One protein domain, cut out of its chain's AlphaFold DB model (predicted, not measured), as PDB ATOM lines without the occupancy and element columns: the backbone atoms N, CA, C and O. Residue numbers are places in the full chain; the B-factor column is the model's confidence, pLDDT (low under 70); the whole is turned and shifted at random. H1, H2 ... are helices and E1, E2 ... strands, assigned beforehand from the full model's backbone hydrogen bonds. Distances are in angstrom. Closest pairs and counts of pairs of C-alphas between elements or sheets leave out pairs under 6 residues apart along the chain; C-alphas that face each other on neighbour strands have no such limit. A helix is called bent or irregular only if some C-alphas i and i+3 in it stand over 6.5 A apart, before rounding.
ATOM      1  N   CYS A 115      34.808  61.781 -35.209       60.16
ATOM      2  CA  CYS A 115      35.241  61.419 -33.844       60.16
ATOM      3  C   CYS A 115      35.967  62.575 -33.122       60.16
ATOM      4  O   CYS A 115      36.646  63.372 -33.776       60.16
ATOM      5  N   THR A 116      35.899  62.628 -31.780       67.38
ATOM      6  CA  THR A 116      36.651  63.622 -30.975       67.38
ATOM      7  C   THR A 116      38.087  63.160 -30.726       67.38
ATOM      8  O   THR A 116      39.024  63.945 -30.884       67.38
ATOM      9  N   TYR A 117      38.281  61.875 -30.407       64.06
ATOM     10  CA  TYR A 117      39.596  61.224 -30.394       64.06
ATOM     11  C   TYR A 117      39.614  60.023 -31.349       64.06
ATOM     12  O   TYR A 117      38.595  59.388 -31.600       64.06
ATOM     13  N   GLY A 118      40.787  59.704 -31.905       66.88
ATOM     14  CA  GLY A 118      40.908  58.753 -33.019       66.88
ATOM     15  C   GLY A 118      40.644  57.280 -32.677       66.88
ATOM     16  O   GLY A 118      40.360  56.497 -33.582       66.88
ATOM     17  N   TYR A 119      40.724  56.884 -31.401       65.94
ATOM     18  CA  TYR A 119      40.428  55.514 -30.974       65.94
ATOM     19  C   TYR A 119      39.023  55.416 -30.380       65.94
ATOM     20  O   TYR A 119      38.835  55.465 -29.164       65.94
ATOM     21  N   LEU A 120      38.039  55.236 -31.262       73.38
ATOM     22  CA  LEU A 120      36.660  54.934 -30.888       73.38
ATOM     23  C   LEU A 120      36.574  53.502 -30.337       73.38
ATOM     24  O   LEU A 120      36.678  52.524 -31.089       73.38
ATOM     25  N   ILE A 121      36.422  53.368 -29.018       77.19
ATOM     26  CA  ILE A 121      36.555  52.084 -28.316       77.19
ATOM     27  C   ILE A 121      35.480  51.070 -28.738       77.19
ATOM     28  O   ILE A 121      35.867  49.952 -29.086       77.19
ATOM     29  N   PRO A 122      34.176  51.410 -28.833       53.66
ATOM     30  CA  PRO A 122      33.155  50.464 -29.294       53.66
ATOM     31  C   PRO A 122      33.419  49.902 -30.698       53.66
ATOM     32  O   PRO A 122      33.202  48.719 -30.956       53.66
ATOM     33  N   SER A 123      33.946  50.724 -31.609       71.50
ATOM     34  CA  SER A 123      34.314  50.278 -32.958       71.50
ATOM     35  C   SER A 123      35.507  49.325 -32.942       71.50
ATOM     36  O   SER A 123      35.512  48.338 -33.676       71.50
ATOM     37  N   ASN A 124      36.485  49.555 -32.064       64.62
ATOM     38  CA  ASN A 124      37.594  48.622 -31.862       64.62
ATOM     39  C   ASN A 124      37.129  47.317 -31.187       64.62
ATOM     40  O   ASN A 124      37.594  46.242 -31.565       64.62
ATOM     41  N   MET A 125      36.172  47.371 -30.252       77.25
ATOM     42  CA  MET A 125      35.533  46.173 -29.688       77.25
ATOM     43  C   MET A 125      34.843  45.353 -30.779       77.25
ATOM     44  O   MET A 125      35.028  44.138 -30.854       77.25
ATOM     45  N   PHE A 126      34.098  46.012 -31.671       72.50
ATOM     46  CA  PHE A 126      33.463  45.324 -32.789       72.50
ATOM     47  C   PHE A 126      34.500  44.740 -33.761       72.50
ATOM     48  O   PHE A 126      34.327  43.608 -34.211       72.50
ATOM     49  N   ALA A 127      35.613  45.444 -34.008       67.75
ATOM     50  CA  ALA A 127      36.733  44.941 -34.809       67.75
ATOM     51  C   ALA A 127      37.311  43.625 -34.249       67.75
ATOM     52  O   ALA A 127      37.539  42.686 -35.009       67.75
ATOM     53  N   VAL A 128      37.482  43.512 -32.924       79.62
ATOM     54  CA  VAL A 128      37.926  42.267 -32.263       79.62
ATOM     55  C   VAL A 128      36.967  41.110 -32.556       79.62
ATOM     56  O   VAL A 128      37.408  40.017 -32.911       79.62
ATOM     57  N   VAL A 129      35.658  41.351 -32.453       82.19
ATOM     58  CA  VAL A 129      34.637  40.333 -32.734       82.19
ATOM     59  C   VAL A 129      34.687  39.888 -34.200       82.19
ATOM     60  O   VAL A 129      34.773  38.693 -34.478       82.19
ATOM     61  N   VAL A 130      34.678  40.827 -35.153       83.25
ATOM     62  CA  VAL A 130      34.634  40.477 -36.586       83.25
ATOM     63  C   VAL A 130      35.934  39.857 -37.093       83.25
ATOM     64  O   VAL A 130      35.885  39.029 -37.998       83.25
ATOM     65  N   LEU A 131      37.086  40.173 -36.491       74.81
ATOM     66  CA  LEU A 131      38.338  39.460 -36.768       74.81
ATOM     67  C   LEU A 131      38.275  38.005 -36.282       74.81
ATOM     68  O   LEU A 131      38.834  37.126 -36.932       74.81
ATOM     69  N   GLY A 132      37.549  37.729 -35.193       74.69
ATOM     70  CA  GLY A 132      37.228  36.360 -34.778       74.69
ATOM     71  C   GLY A 132      36.343  35.627 -35.790       74.69
ATOM     72  O   GLY A 132      36.581  34.454 -36.071       74.69
ATOM     73  N   TYR A 133      35.372  36.318 -36.395       88.31
ATOM     74  CA  TYR A 133      34.565  35.746 -37.480       88.31
ATOM     75  C   TYR A 133      35.398  35.473 -38.734       88.31
ATOM     76  O   TYR A 133      35.228  34.425 -39.352       88.31
ATOM     77  N   LEU A 134      36.302  36.386 -39.103       80.50
ATOM     78  CA  LEU A 134      37.211  36.191 -40.232       80.50
ATOM     79  C   LEU A 134      38.114  34.977 -39.998       80.50
ATOM     80  O   LEU A 134      38.231  34.137 -40.879       80.50
ATOM     81  N   GLU A 135      38.667  34.831 -38.795       82.75
ATOM     82  CA  GLU A 135      39.438  33.650 -38.401       82.75
ATOM     83  C   GLU A 135      38.633  32.343 -38.579       82.75
ATOM     84  O   GLU A 135      39.131  31.398 -39.187       82.75
ATOM     85  N   GLU A 136      37.378  32.279 -38.103       85.69
ATOM     86  CA  GLU A 136      36.506  31.101 -38.294       85.69
ATOM     87  C   GLU A 136      36.230  30.834 -39.783       85.69
ATOM     88  O   GLU A 136      36.303  29.690 -40.221       85.69
ATOM     89  N   ILE A 137      35.958  31.870 -40.579       87.81
ATOM     90  CA  ILE A 137      35.687  31.742 -42.019       87.81
ATOM     91  C   ILE A 137      36.925  31.249 -42.780       87.81
ATOM     92  O   ILE A 137      36.819  30.323 -43.588       87.81
ATOM     93  N   GLU A 138      38.096  31.829 -42.521       85.69
ATOM     94  CA  GLU A 138      39.340  31.431 -43.182       85.69
ATOM     95  C   GLU A 138      39.755  30.013 -42.794       85.69
ATOM     96  O   GLU A 138      40.227  29.267 -43.647       85.69
ATOM     97  N   ARG A 139      39.509  29.588 -41.551       87.31
ATOM     98  CA  ARG A 139      39.791  28.218 -41.110       87.31
ATOM     99  C   ARG A 139      38.822  27.194 -41.696       87.31
ATOM    100  O   ARG A 139      39.255  26.159 -42.202       87.31
ATOM    101  N   GLU A 140      37.517  27.451 -41.601       90.94
ATOM    102  CA  GLU A 140      36.475  26.451 -41.869       90.94
ATOM    103  C   GLU A 140      35.992  26.441 -43.328       90.94
ATOM    104  O   GLU A 140      35.484  25.418 -43.786       90.94
ATOM    105  N   ILE A 141      36.115  27.560 -44.057       91.94
ATOM    106  CA  ILE A 141      35.555  27.718 -45.412       91.94
ATOM    107  C   ILE A 141      36.651  27.848 -46.469       91.94
ATOM    108  O   ILE A 141      36.661  27.081 -47.431       91.94
ATOM    109  N   PHE A 142      37.540  28.836 -46.336       90.81
ATOM    110  CA  PHE A 142      38.557  29.113 -47.362       90.81
ATOM    111  C   PHE A 142      39.853  28.326 -47.164       90.81
ATOM    112  O   PHE A 142      40.610  28.151 -48.118       90.81
ATOM    113  N   HIS A 143      40.074  27.814 -45.955       90.81
ATOM    114  CA  HIS A 143      41.270  27.087 -45.541       90.81
ATOM    115  C   HIS A 143      42.571  27.860 -45.838       90.81
ATOM    116  O   HIS A 143      43.531  27.283 -46.352       90.81
ATOM    117  N   CYS A 144      42.603  29.164 -45.522       92.00
ATOM    118  CA  CYS A 144      43.774  30.035 -45.691       92.00
ATOM    119  C   CYS A 144      44.461  30.309 -44.336       92.00
ATOM    120  O   CYS A 144      44.084  31.246 -43.624       92.00
ATOM    121  N   PRO A 145      45.479  29.514 -43.951       89.50
ATOM    122  CA  PRO A 145      46.124  29.640 -42.643       89.50
ATOM    123  C   PRO A 145      46.893  30.959 -42.469       89.50
ATOM    124  O   PRO A 145      47.092  31.412 -41.340       89.50
ATOM    125  N   GLU A 146      47.338  31.586 -43.561       93.56
ATOM    126  CA  GLU A 146      48.007  32.886 -43.522       93.56
ATOM    127  C   GLU A 146      47.049  33.987 -43.052       93.56
ATOM    128  O   GLU A 146      47.346  34.673 -42.071       93.56
ATOM    129  N   LEU A 147      45.878  34.109 -43.689       89.44
ATOM    130  CA  LEU A 147      44.863  35.097 -43.313       89.44
ATOM    131  C   LEU A 147      44.241  34.791 -41.947       89.44
ATOM    132  O   LEU A 147      44.020  35.716 -41.166       89.44
ATOM    133  N   GLU A 148      44.032  33.510 -41.613       89.00
ATOM    134  CA  GLU A 148      43.612  33.095 -40.267       89.00
ATOM    135  C   GLU A 148      44.575  33.646 -39.202       89.00
ATOM    136  O   GLU A 148      44.161  34.255 -38.210       89.00
ATOM    137  N   LYS A 149      45.883  33.466 -39.418       92.00
ATOM    138  CA  LYS A 149      46.917  33.934 -38.496       92.00
ATOM    139  C   LYS A 149      46.950  35.459 -38.403       92.00
ATOM    140  O   LYS A 149      47.028  35.976 -37.289       92.00
ATOM    141  N   GLU A 150      46.891  36.171 -39.528       94.12
ATOM    142  CA  GLU A 150      46.887  37.640 -39.548       94.12
ATOM    143  C   GLU A 150      45.677  38.216 -38.802       94.12
ATOM    144  O   GLU A 150      45.838  39.103 -37.956       94.12
ATOM    145  N   ALA A 151      44.483  37.667 -39.047       89.94
ATOM    146  CA  ALA A 151      43.259  38.070 -38.364       89.94
ATOM    147  C   ALA A 151      43.370  37.856 -36.848       89.94
ATOM    148  O   ALA A 151      43.070  38.763 -36.066       89.94
ATOM    149  N   ARG A 152      43.868  36.686 -36.426       92.88
ATOM    150  CA  ARG A 152      44.057  36.356 -35.008       92.88
ATOM    151  C   ARG A 152      45.074  37.269 -34.325       92.88
ATOM    152  O   ARG A 152      44.800  37.774 -33.238       92.88
ATOM    153  N   GLU A 153      46.223  37.523 -34.947       96.00
ATOM    154  CA  GLU A 153      47.250  38.400 -34.372       96.00
ATOM    155  C   GLU A 153      46.763  39.847 -34.240       96.00
ATOM    156  O   GLU A 153      47.044  40.505 -33.235       96.00
ATOM    157  N   LEU A 154      46.023  40.359 -35.230       94.81
ATOM    158  CA  LEU A 154      45.436  41.694 -35.147       94.81
ATOM    159  C   LEU A 154      44.352  41.760 -34.060       94.81
ATOM    160  O   LEU A 154      44.342  42.705 -33.270       94.81
ATOM    161  N   LYS A 155      43.498  40.731 -33.963       93.19
ATOM    162  CA  LYS A 155      42.472  40.592 -32.917       93.19
ATOM    163  C   LYS A 155      43.083  40.653 -31.520       93.19
ATOM    164  O   LYS A 155      42.638  41.444 -30.692       93.19
ATOM    165  N   GLU A 156      44.113  39.845 -31.272       95.75
ATOM    166  CA  GLU A 156      44.813  39.778 -29.983       95.75
ATOM    167  C   GLU A 156      45.463  41.125 -29.628       95.75
ATOM    168  O   GLU A 156      45.339  41.583 -28.492       95.75
ATOM    169  N   LYS A 157      46.089  41.806 -30.602       96.56
ATOM    170  CA  LYS A 157      46.691  43.137 -30.402       96.56
ATOM    171  C   LYS A 157      45.655  44.199 -30.034       96.56
ATOM    172  O   LYS A 157      45.882  44.952 -29.089       96.56
ATOM    173  N   ILE A 158      44.533  44.264 -30.754       94.19
ATOM    174  CA  ILE A 158      43.473  45.249 -30.486       94.19
ATOM    175  C   ILE A 158      42.800  44.949 -29.142       94.19
ATOM    176  O   ILE A 158      42.618  45.865 -28.345       94.19
ATOM    177  N   HIS A 159      42.488  43.682 -28.849       95.62
ATOM    178  CA  HIS A 159      41.907  43.299 -27.560       95.62
ATOM    179  C   HIS A 159      42.835  43.671 -26.399       95.62
ATOM    180  O   HIS A 159      42.396  44.331 -25.462       95.62
ATOM    181  N   TYR A 160      44.131  43.354 -26.503       96.31
ATOM    182  CA  TYR A 160      45.121  43.764 -25.509       96.31
ATOM    183  C   TYR A 160      45.169  45.287 -25.333       96.31
ATOM    184  O   TYR A 160      45.230  45.769 -24.202       96.31
ATOM    185  N   ALA A 161      45.113  46.055 -26.427       95.50
ATOM    186  CA  ALA A 161      45.100  47.513 -26.359       95.50
ATOM    187  C   ALA A 161      43.849  48.032 -25.629       95.50
ATOM    188  O   ALA A 161      43.983  48.815 -24.694       95.50
ATOM    189  N   ILE A 162      42.649  47.553 -25.975       95.69
ATOM    190  CA  ILE A 162      41.403  47.936 -25.285       95.69
ATOM    191  C   ILE A 162      41.489  47.597 -23.794       95.69
ATOM    192  O   ILE A 162      41.209  48.441 -22.946       95.69
ATOM    193  N   GLU A 163      41.941  46.389 -23.457       96.56
ATOM    194  CA  GLU A 163      42.030  45.941 -22.067       96.56
ATOM    195  C   GLU A 163      43.132  46.647 -21.261       96.56
ATOM    196  O   GLU A 163      43.083  46.643 -20.030       96.56
ATOM    197  N   SER A 164      44.099  47.281 -21.928       94.50
ATOM    198  CA  SER A 164      45.192  48.012 -21.278       94.50
ATOM    199  C   SER A 164      44.913  49.508 -21.151       94.50
ATOM    200  O   SER A 164      45.150  50.085 -20.095       94.50
ATOM    201  N   ILE A 165      44.437  50.143 -22.226       96.06
ATOM    202  CA  ILE A 165      44.290  51.603 -22.310       96.06
ATOM    203  C   ILE A 165      42.847  52.064 -22.498       96.06
ATOM    204  O   ILE A 165      42.591  53.248 -22.364       96.06
ATOM    205  N   GLY A 166      41.895  51.172 -22.780       96.62
ATOM    206  CA  GLY A 166      40.479  51.515 -22.968       96.62
ATOM    207  C   GLY A 166      39.666  51.586 -21.673       96.62
ATOM    208  O   GLY A 166      38.474  51.880 -21.725       96.62
ATOM    209  N   LYS A 167      40.282  51.321 -20.516       97.69
ATOM    210  CA  LYS A 167      39.632  51.335 -19.199       97.69
ATOM    211  C   LYS A 167      40.196  52.434 -18.313       97.69
ATOM    212  O   LYS A 167      41.390  52.720 -18.355       97.69
ATOM    213  N   THR A 168      39.347  52.997 -17.461       97.56
ATOM    214  CA  THR A 168      39.761  53.950 -16.428       97.56
ATOM    215  C   THR A 168      38.922  53.798 -15.164       97.56
ATOM    216  O   THR A 168      37.821  53.250 -15.192       97.56
ATOM    217  N   ALA A 169      39.458  54.247 -14.031       97.25
ATOM    218  CA  ALA A 169      38.779  54.175 -12.745       97.25
ATOM    219  C   ALA A 169      37.986  55.456 -12.470       97.25
ATOM    220  O   ALA A 169      38.500  56.567 -12.588       97.25
ATOM    221  N   THR A 170      36.748  55.287 -12.026       96.62
ATOM    222  CA  THR A 170      35.885  56.353 -11.520       96.62
ATOM    223  C   THR A 170      35.616  56.139 -10.036       96.62
ATOM    224  O   THR A 170      35.636  55.011  -9.540       96.62
ATOM    225  N   GLN A 171      35.350  57.225  -9.310       94.25
ATOM    226  CA  GLN A 171      35.102  57.148  -7.870       94.25
ATOM    227  C   GLN A 171      33.789  56.421  -7.533       94.25
ATOM    228  O   GLN A 171      33.727  55.714  -6.532       94.25
ATOM    229  N   GLU A 172      32.748  56.595  -8.351       96.25
ATOM    230  CA  GLU A 172      31.399  56.073  -8.082       96.25
ATOM    231  C   GLU A 172      31.138  54.691  -8.700       96.25
ATOM    232  O   GLU A 172      30.441  53.862  -8.111       96.25
ATOM    233  N   PHE A 173      31.703  54.420  -9.881       97.88
ATOM    234  CA  PHE A 173      31.411  53.200 -10.636       97.88
ATOM    235  C   PHE A 173      32.569  52.200 -10.629       97.88
ATOM    236  O   PHE A 173      32.389  51.082 -11.088       97.88
ATOM    237  N   GLY A 174      33.736  52.552 -10.082       98.00
ATOM    238  CA  GLY A 174      34.926  51.709 -10.164       98.00
ATOM    239  C   GLY A 174      35.544  51.754 -11.562       98.00
ATOM    240  O   GLY A 174      35.496  52.788 -12.232       98.00
ATOM    241  N   VAL A 175      36.162  50.653 -11.991       98.44
ATOM    242  CA  VAL A 175      36.770  50.555 -13.327       98.44
ATOM    243  C   VAL A 175      35.672  50.411 -14.377       98.44
ATOM    244  O   VAL A 175      34.840  49.509 -14.272       98.44
ATOM    245  N   ILE A 176      35.698  51.286 -15.381       98.62
ATOM    246  CA  ILE A 176      34.779  51.308 -16.525       98.62
ATOM    247  C   ILE A 176      35.564  51.361 -17.838       98.62
ATOM    248  O   ILE A 176      36.733  51.756 -17.852       98.62
ATOM    249  N   TYR A 177      34.910  51.022 -18.947       98.56
ATOM    250  CA  TYR A 177      35.410  51.342 -20.281       98.56
ATOM    251  C   TYR A 177      35.138  52.813 -20.617       98.56
ATOM    252  O   TYR A 177      34.053  53.333 -20.358       98.56
ATOM    253  N   ALA A 178      36.132  53.482 -21.197       98.06
ATOM    254  CA  ALA A 178      35.971  54.808 -21.781       98.06
ATOM    255  C   ALA A 178      35.402  54.703 -23.203       98.06
ATOM    256  O   ALA A 178      35.624  53.708 -23.895       98.06
ATOM    257  N   TYR A 179      34.690  55.736 -23.656       97.19
ATOM    258  CA  TYR A 179      34.125  55.781 -25.008       97.19
ATOM    259  C   TYR A 179      35.215  56.010 -26.059       97.19
ATOM    260  O   TYR A 179      35.282  55.322 -27.080       97.19
ATOM    261  N   GLU A 180      36.121  56.939 -25.763       96.69
ATOM    262  CA  GLU A 180      37.315  57.218 -26.556       96.69
ATOM    263  C   GLU A 180      38.520  57.451 -25.633       96.69
ATOM    264  O   GLU A 180      38.382  57.915 -24.495       96.69
ATOM    265  N   THR A 181      39.719  57.175 -26.142       96.50
ATOM    266  CA  THR A 181      40.989  57.548 -25.507       96.50
ATOM    267  C   THR A 181      42.016  57.947 -26.562       96.50
ATOM    268  O   THR A 181      41.917  57.546 -27.722       96.50
ATOM    269  N   ASP A 182      43.018  58.728 -26.172       94.75
ATOM    270  CA  ASP A 182      44.177  59.049 -27.009       94.75
ATOM    271  C   ASP A 182      45.375  58.104 -26.786       94.75
ATOM    272  O   ASP A 182      46.355  58.172 -27.525       94.75
ATOM    273  N   GLY A 183      45.315  57.225 -25.776       92.38
ATOM    274  CA  GLY A 183      46.432  56.363 -25.371       92.38
ATOM    275  C   GLY A 183      47.541  57.066 -24.572       92.38
ATOM    276  O   GLY A 183      48.488  56.405 -24.152       92.38
ATOM    277  N   TYR A 184      47.416  58.371 -24.313       92.06
ATOM    278  CA  TYR A 184      48.328  59.179 -23.489       92.06
ATOM    279  C   TYR A 184      47.745  59.516 -22.108       92.06
ATOM    280  O   TYR A 184      48.372  60.229 -21.323       92.06
ATOM    281  N   GLY A 185      46.571  58.965 -21.791       91.25
ATOM    282  CA  GLY A 185      45.905  59.103 -20.497       91.25
ATOM    283  C   GLY A 185      44.692  60.031 -20.517       91.25
ATOM    284  O   GLY A 185      44.121  60.278 -19.453       91.25
ATOM    285  N   MET A 186      44.275  60.524 -21.689       96.75
ATOM    286  CA  MET A 186      43.019  61.255 -21.833       96.75
ATOM    287  C   MET A 186      41.879  60.293 -22.162       96.75
ATOM    288  O   MET A 186      42.027  59.364 -22.962       96.75
ATOM    289  N   TYR A 187      40.726  60.541 -21.546       97.38
ATOM    290  CA  TYR A 187      39.532  59.714 -21.674       97.38
ATOM    291  C   TYR A 187      38.308  60.583 -21.931       97.38
ATOM    292  O   TYR A 187      38.079  61.561 -21.219       97.38
ATOM    293  N   ASN A 188      37.500  60.191 -22.914       97.12
ATOM    294  CA  ASN A 188      36.133  60.672 -23.062       97.12
ATOM    295  C   ASN A 188      35.183  59.655 -22.412       97.12
ATOM    296  O   ASN A 188      35.121  58.499 -22.838       97.12
ATOM    297  N   LEU A 189      34.478  60.068 -21.357       98.38
ATOM    298  CA  LEU A 189      33.568  59.208 -20.598       98.38
ATOM    299  C   LEU A 189      32.125  59.557 -20.959       98.38
ATOM    300  O   LEU A 189      31.572  60.540 -20.471       98.38
ATOM    301  N   MET A 190      31.531  58.749 -21.831       97.75
ATOM    302  CA  MET A 190      30.156  58.887 -22.310       97.75
ATOM    303  C   MET A 190      29.672  57.557 -22.903       97.75
ATOM    304  O   MET A 190      30.411  56.577 -22.920       97.75
ATOM    305  N   ASP A 191      28.448  57.532 -23.414       98.12
ATOM    306  CA  ASP A 191      28.086  56.650 -24.524       98.12
ATOM    307  C   ASP A 191      27.334  57.447 -25.580       98.12
ATOM    308  O   ASP A 191      26.795  58.517 -25.289       98.12
ATOM    309  N   ASP A 192      27.232  56.862 -26.764       96.25
ATOM    310  CA  ASP A 192      26.362  57.332 -27.832       96.25
ATOM    311  C   ASP A 192      25.282  56.285 -28.146       96.25
ATOM    312  O   ASP A 192      25.469  55.081 -27.947       96.25
ATOM    313  N   ALA A 193      24.122  56.739 -28.615       94.25
ATOM    314  CA  ALA A 193      23.008  55.874 -28.973       94.25
ATOM    315  C   ALA A 193      23.266  54.935 -30.167       94.25
ATOM    316  O   ALA A 193      22.618  53.884 -30.259       94.25
ATOM    317  N   ASN A 194      24.142  55.305 -31.102       90.81
ATOM    318  CA  ASN A 194      24.456  54.511 -32.284       90.81
ATOM    319  C   ASN A 194      25.274  53.258 -31.933       90.81
ATOM    320  O   ASN A 194      26.178  53.286 -31.112       90.81
ATOM    321  N   VAL A 195      25.010  52.146 -32.626       91.56
ATOM    322  CA  VAL A 195      25.785  50.897 -32.489       91.56
ATOM    323  C   VAL A 195      26.888  50.853 -33.557       91.56
ATOM    324  O   VAL A 195      26.575  51.069 -34.732       91.56
ATOM    325  N   PRO A 196      28.148  50.528 -33.216       93.88
ATOM    326  CA  PRO A 196      28.625  50.030 -31.923       93.88
ATOM    327  C   PRO A 196      28.705  51.111 -30.832       93.88
ATOM    328  O   PRO A 196      29.308  52.157 -31.038       93.88
ATOM    329  N   SER A 197      28.148  50.800 -29.659       95.31
ATOM    330  CA  SER A 197      28.216  51.595 -28.424       95.31
ATOM    331  C   SER A 197      28.767  50.747 -27.279       95.31
ATOM    332  O   SER A 197      28.797  49.513 -27.384       95.31
ATOM    333  N   LEU A 198      29.184  51.374 -26.176       98.06
ATOM    334  CA  LEU A 198      29.612  50.629 -24.988       98.06
ATOM    335  C   LEU A 198      28.443  49.815 -24.415       98.06
ATOM    336  O   LEU A 198      28.620  48.651 -24.064       98.06
ATOM    337  N   LEU A 199      27.224  50.367 -24.416       97.94
ATOM    338  CA  LEU A 199      26.024  49.647 -23.988       97.94
ATOM    339  C   LEU A 199      25.750  48.397 -24.842       97.94
ATOM    340  O   LEU A 199      25.153  47.440 -24.351       97.94
ATOM    341  N   ALA A 200      26.181  48.387 -26.107       96.56
ATOM    342  CA  ALA A 200      25.988  47.282 -27.039       96.56
ATOM    343  C   ALA A 200      27.069  46.191 -26.958       96.56
ATOM    344  O   ALA A 200      26.997  45.236 -27.728       96.56
ATOM    345  N   MET A 201      28.054  46.282 -26.061       95.00
ATOM    346  CA  MET A 201      29.202  45.362 -26.034       95.00
ATOM    347  C   MET A 201      28.811  43.874 -25.965       95.00
ATOM    348  O   MET A 201      29.275  43.075 -26.783       95.00
ATOM    349  N   ASP A 202      27.868  43.518 -25.087       93.12
ATOM    350  CA  ASP A 202      27.337  42.152 -24.965       93.12
ATOM    351  C   ASP A 202      26.519  41.741 -26.195       93.12
ATOM    352  O   ASP A 202      26.549  40.590 -26.629       93.12
ATOM    353  N   TYR A 203      25.781  42.692 -26.775       94.06
ATOM    354  CA  TYR A 203      25.015  42.477 -28.003       94.06
ATOM    355  C   TYR A 203      25.928  42.236 -29.214       94.06
ATOM    356  O   TYR A 203      25.561  41.496 -30.125       94.06
ATOM    357  N   LEU A 204      27.115  42.839 -29.226       92.19
ATOM    358  CA  LEU A 204      28.130  42.627 -30.253       92.19
ATOM    359  C   LEU A 204      28.918  41.335 -30.022       92.19
ATOM    360  O   LEU A 204      29.474  40.809 -30.979       92.19
ATOM    361  N   GLY A 205      28.935  40.803 -28.795       93.69
ATOM    362  CA  GLY A 205      29.708  39.616 -28.422       93.69
ATOM    363  C   GLY A 205      31.143  39.919 -27.991       93.69
ATOM    364  O   GLY A 205      32.006  39.051 -28.099       93.69
ATOM    365  N   TYR A 206      31.430  41.142 -27.539       95.44
ATOM    366  CA  TYR A 206      32.757  41.477 -27.029       95.44
ATOM    367  C   TYR A 206      32.997  40.795 -25.666       95.44
ATOM    368  O   TYR A 206      32.164  40.941 -24.768       95.44
ATOM    369  N   PRO A 207      34.121  40.078 -25.467       93.50
ATOM    370  CA  PRO A 207      34.406  39.357 -24.228       93.50
ATOM    371  C   PRO A 207      34.950  40.305 -23.149       93.50
ATOM    372  O   PRO A 207      36.122  40.236 -22.780       93.50
ATOM    373  N   SER A 208      34.108  41.225 -22.677       93.31
ATOM    374  CA  SER A 208      34.475  42.144 -21.596       93.31
ATOM    375  C   SER A 208      34.632  41.426 -20.256       93.31
ATOM    376  O   SER A 208      34.023  40.380 -20.011       93.31
ATOM    377  N   ASP A 209      35.432  42.018 -19.366       95.19
ATOM    378  CA  ASP A 209      35.399  41.645 -17.954       95.19
ATOM    379  C   ASP A 209      33.981  41.900 -17.396       95.19
ATOM    380  O   ASP A 209      33.480  43.020 -17.541       95.19
ATOM    381  N   PRO A 210      33.313  40.906 -16.775       94.94
ATOM    382  CA  PRO A 210      31.922  41.049 -16.345       94.94
ATOM    383  C   PRO A 210      31.679  42.185 -15.347       94.94
ATOM    384  O   PRO A 210      30.632  42.832 -15.413       94.94
ATOM    385  N   ASP A 211      32.625  42.433 -14.438       96.75
ATOM    386  CA  ASP A 211      32.491  43.475 -13.422       96.75
ATOM    387  C   ASP A 211      32.699  44.851 -14.061       96.75
ATOM    388  O   ASP A 211      31.920  45.775 -13.821       96.75
ATOM    389  N   VAL A 212      33.701  44.989 -14.936       97.94
ATOM    390  CA  VAL A 212      33.930  46.234 -15.690       97.94
ATOM    391  C   VAL A 212      32.761  46.524 -16.635       97.94
ATOM    392  O   VAL A 212      32.323  47.672 -16.724       97.94
ATOM    393  N   GLY A 213      32.222  45.511 -17.314       97.31
ATOM    394  CA  GLY A 213      31.059  45.639 -18.193       97.31
ATOM    395  C   GLY A 213      29.818  46.129 -17.442       97.31
ATOM    396  O   GLY A 213      29.178  47.093 -17.865       97.31
ATOM    397  N   GLU A 214      29.518  45.548 -16.276       97.12
ATOM    398  CA  GLU A 214      28.392  45.980 -15.436       97.12
ATOM    399  C   GLU A 214      28.607  47.385 -14.848       97.12
ATOM    400  O   GLU A 214      27.696  48.216 -14.862       97.12
ATOM    401  N   ASN A 215      29.822  47.697 -14.385       98.50
ATOM    402  CA  ASN A 215      30.178  49.040 -13.921       98.50
ATOM    403  C   ASN A 215      29.993  50.082 -15.024       98.50
ATOM    404  O   ASN A 215      29.422  51.149 -14.784       98.50
ATOM    405  N   THR A 216      30.430  49.748 -16.240       98.62
ATOM    406  CA  THR A 216      30.253  50.590 -17.420       98.62
ATOM    407  C   THR A 216      28.762  50.775 -17.680       98.62
ATOM    408  O   THR A 216      28.296  51.906 -17.669       98.62
ATOM    409  N   ARG A 217      27.962  49.705 -17.771       98.38
ATOM    410  CA  ARG A 217      26.501  49.798 -17.955       98.38
ATOM    411  C   ARG A 217      25.828  50.727 -16.936       98.38
ATOM    412  O   ARG A 217      24.997  51.548 -17.326       98.38
ATOM    413  N   ARG A 218      26.186  50.621 -15.651       98.12
ATOM    414  CA  ARG A 218      25.668  51.503 -14.587       98.12
ATOM    415  C   ARG A 218      26.035  52.968 -14.813       98.12
ATOM    416  O   ARG A 218      25.182  53.827 -14.614       98.12
ATOM    417  N   PHE A 219      27.268  53.244 -15.232       98.62
ATOM    418  CA  PHE A 219      27.713  54.590 -15.594       98.62
ATOM    419  C   PHE A 219      26.907  55.142 -16.784       98.62
ATOM    420  O   PHE A 219      26.350  56.236 -16.685       98.62
ATOM    421  N   LEU A 220      26.776  54.369 -17.871       98.44
ATOM    422  CA  LEU A 220      26.130  54.811 -19.117       98.44
ATOM    423  C   LEU A 220      24.630  55.109 -18.948       98.44
ATOM    424  O   LEU A 220      24.101  55.986 -19.629       98.44
ATOM    425  N   LEU A 221      23.952  54.376 -18.056       97.88
ATOM    426  CA  LEU A 221      22.523  54.518 -17.741       97.88
ATOM    427  C   LEU A 221      22.274  55.423 -16.520       97.88
ATOM    428  O   LEU A 221      21.349  55.183 -15.741       97.88
ATOM    429  N   SER A 222      23.116  56.441 -16.341       98.19
ATOM    430  CA  SER A 222      23.025  57.423 -15.261       98.19
ATOM    431  C   SER A 222      23.385  58.821 -15.762       98.19
ATOM    432  O   SER A 222      24.010  58.965 -16.810       98.19
ATOM    433  N   ASN A 223      23.098  59.850 -14.959       96.81
ATOM    434  CA  ASN A 223      23.471  61.242 -15.249       96.81
ATOM    435  C   ASN A 223      24.993  61.489 -15.326       96.81
ATOM    436  O   ASN A 223      25.412  62.603 -15.631       96.81
ATOM    437  N   ALA A 224      25.825  60.484 -15.024       97.81
ATOM    438  CA  ALA A 224      27.267  60.557 -15.238       97.81
ATOM    439  C   ALA A 224      27.641  60.486 -16.731       97.81
ATOM    440  O   ALA A 224      28.673  61.026 -17.125       97.81
ATOM    441  N   ASN A 225      26.798  59.868 -17.566       98.44
ATOM    442  CA  ASN A 225      26.903  59.962 -19.016       98.44
ATOM    443  C   ASN A 225      26.253  61.279 -19.486       98.44
ATOM    444  O   ASN A 225      25.049  61.453 -19.291       98.44
TER     445      ASN A 225
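What this domain is: This is residues 115 to 225 of the 321 residues of an uncharacterized protein of Blautia sp. An46 (UniProt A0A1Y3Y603). Picture a long helical hairpin, H1 and H2 side by side, with a small head at the end where H1 begins and H2 ends. In the head H4 packs on E2 of the two-stranded hairpin E1 and E2, while the short H3 packs on the first part of H1, and a long loop of residues 178 to 200 joins E2 to H3. The printed part has 111 residues with four named helices and two named strands, in the order H1, H2, E1, E2, H3, H4; the sheet E1 - E2 is antiparallel and the class is mostly helix. The whole is compact by its radius of gyration of the C-alphas, 15.0 A, yet elongated in outline, with spans of 49 by 28 by 24 A.

Where its parts are: Find C-alpha 121 at (36.555, 52.084, -28.316); from there H1, residues 121 to 142, runs 29.9 A to C-alpha 142 at (38.557, 29.113, -47.362). H1 is neither bent nor irregular, but only just: C-alphas 139 and 142 are 6.4 A apart. Next comes H2, residues 145 to 165, 30.0 A long. E1, residues 167 to 170, spans 9.9 A, and E2, residues 174 to 177, spans 10.1 A. Further on look for H3, residues 201 to 204, 5.1 A, and H4, residues 210 to 220, 15.2 A, which ends at C-alpha 220 at (26.130, 54.811, -19.117).

How they stand to each other: Start with H1 and H2, a helical hairpin: they touch, the closest C-alphas being those of Glu 135 and Glu 148 at 4.6 A, and run opposite ways at a shallow tilt of 19 degrees. With residues 122 to 129 alone H1 touches H3, closest at the C-alphas of Phe 126 and Leu 204, 6.5 A. E1 and E2 form a hairpin, antiparallel at 144 degrees; look for N 168 and O 176 at 2.9 A and N 170 and O 174 at 2.8 A, both within hydrogen-bond range. The closest C-alphas of E2 and H4 are those of Ile 176 and Thr 216, 4.7 A. H4 and E1 are near each other, and H4 touches no helix. Residues 180 to 181 pair antiparallel with residues 119 to 120 and with residues 187 to 188. Every O i to N i+4 pair is within hydrogen-bond range in H2 and H4; in H1 it is 17 of 18, and H3 is too short for such a pair.

The domain as a whole: The two C-alphas farthest apart, those of His 143 and Asn 223, are 49.0 A apart. The printed part has no cut. The link from E2 to H3, 23 residues, is long; the other links are tight. The mean pLDDT of the printed part is 90.8, and you find values under 70 at residues 115 to 119, 122, 124 and 127.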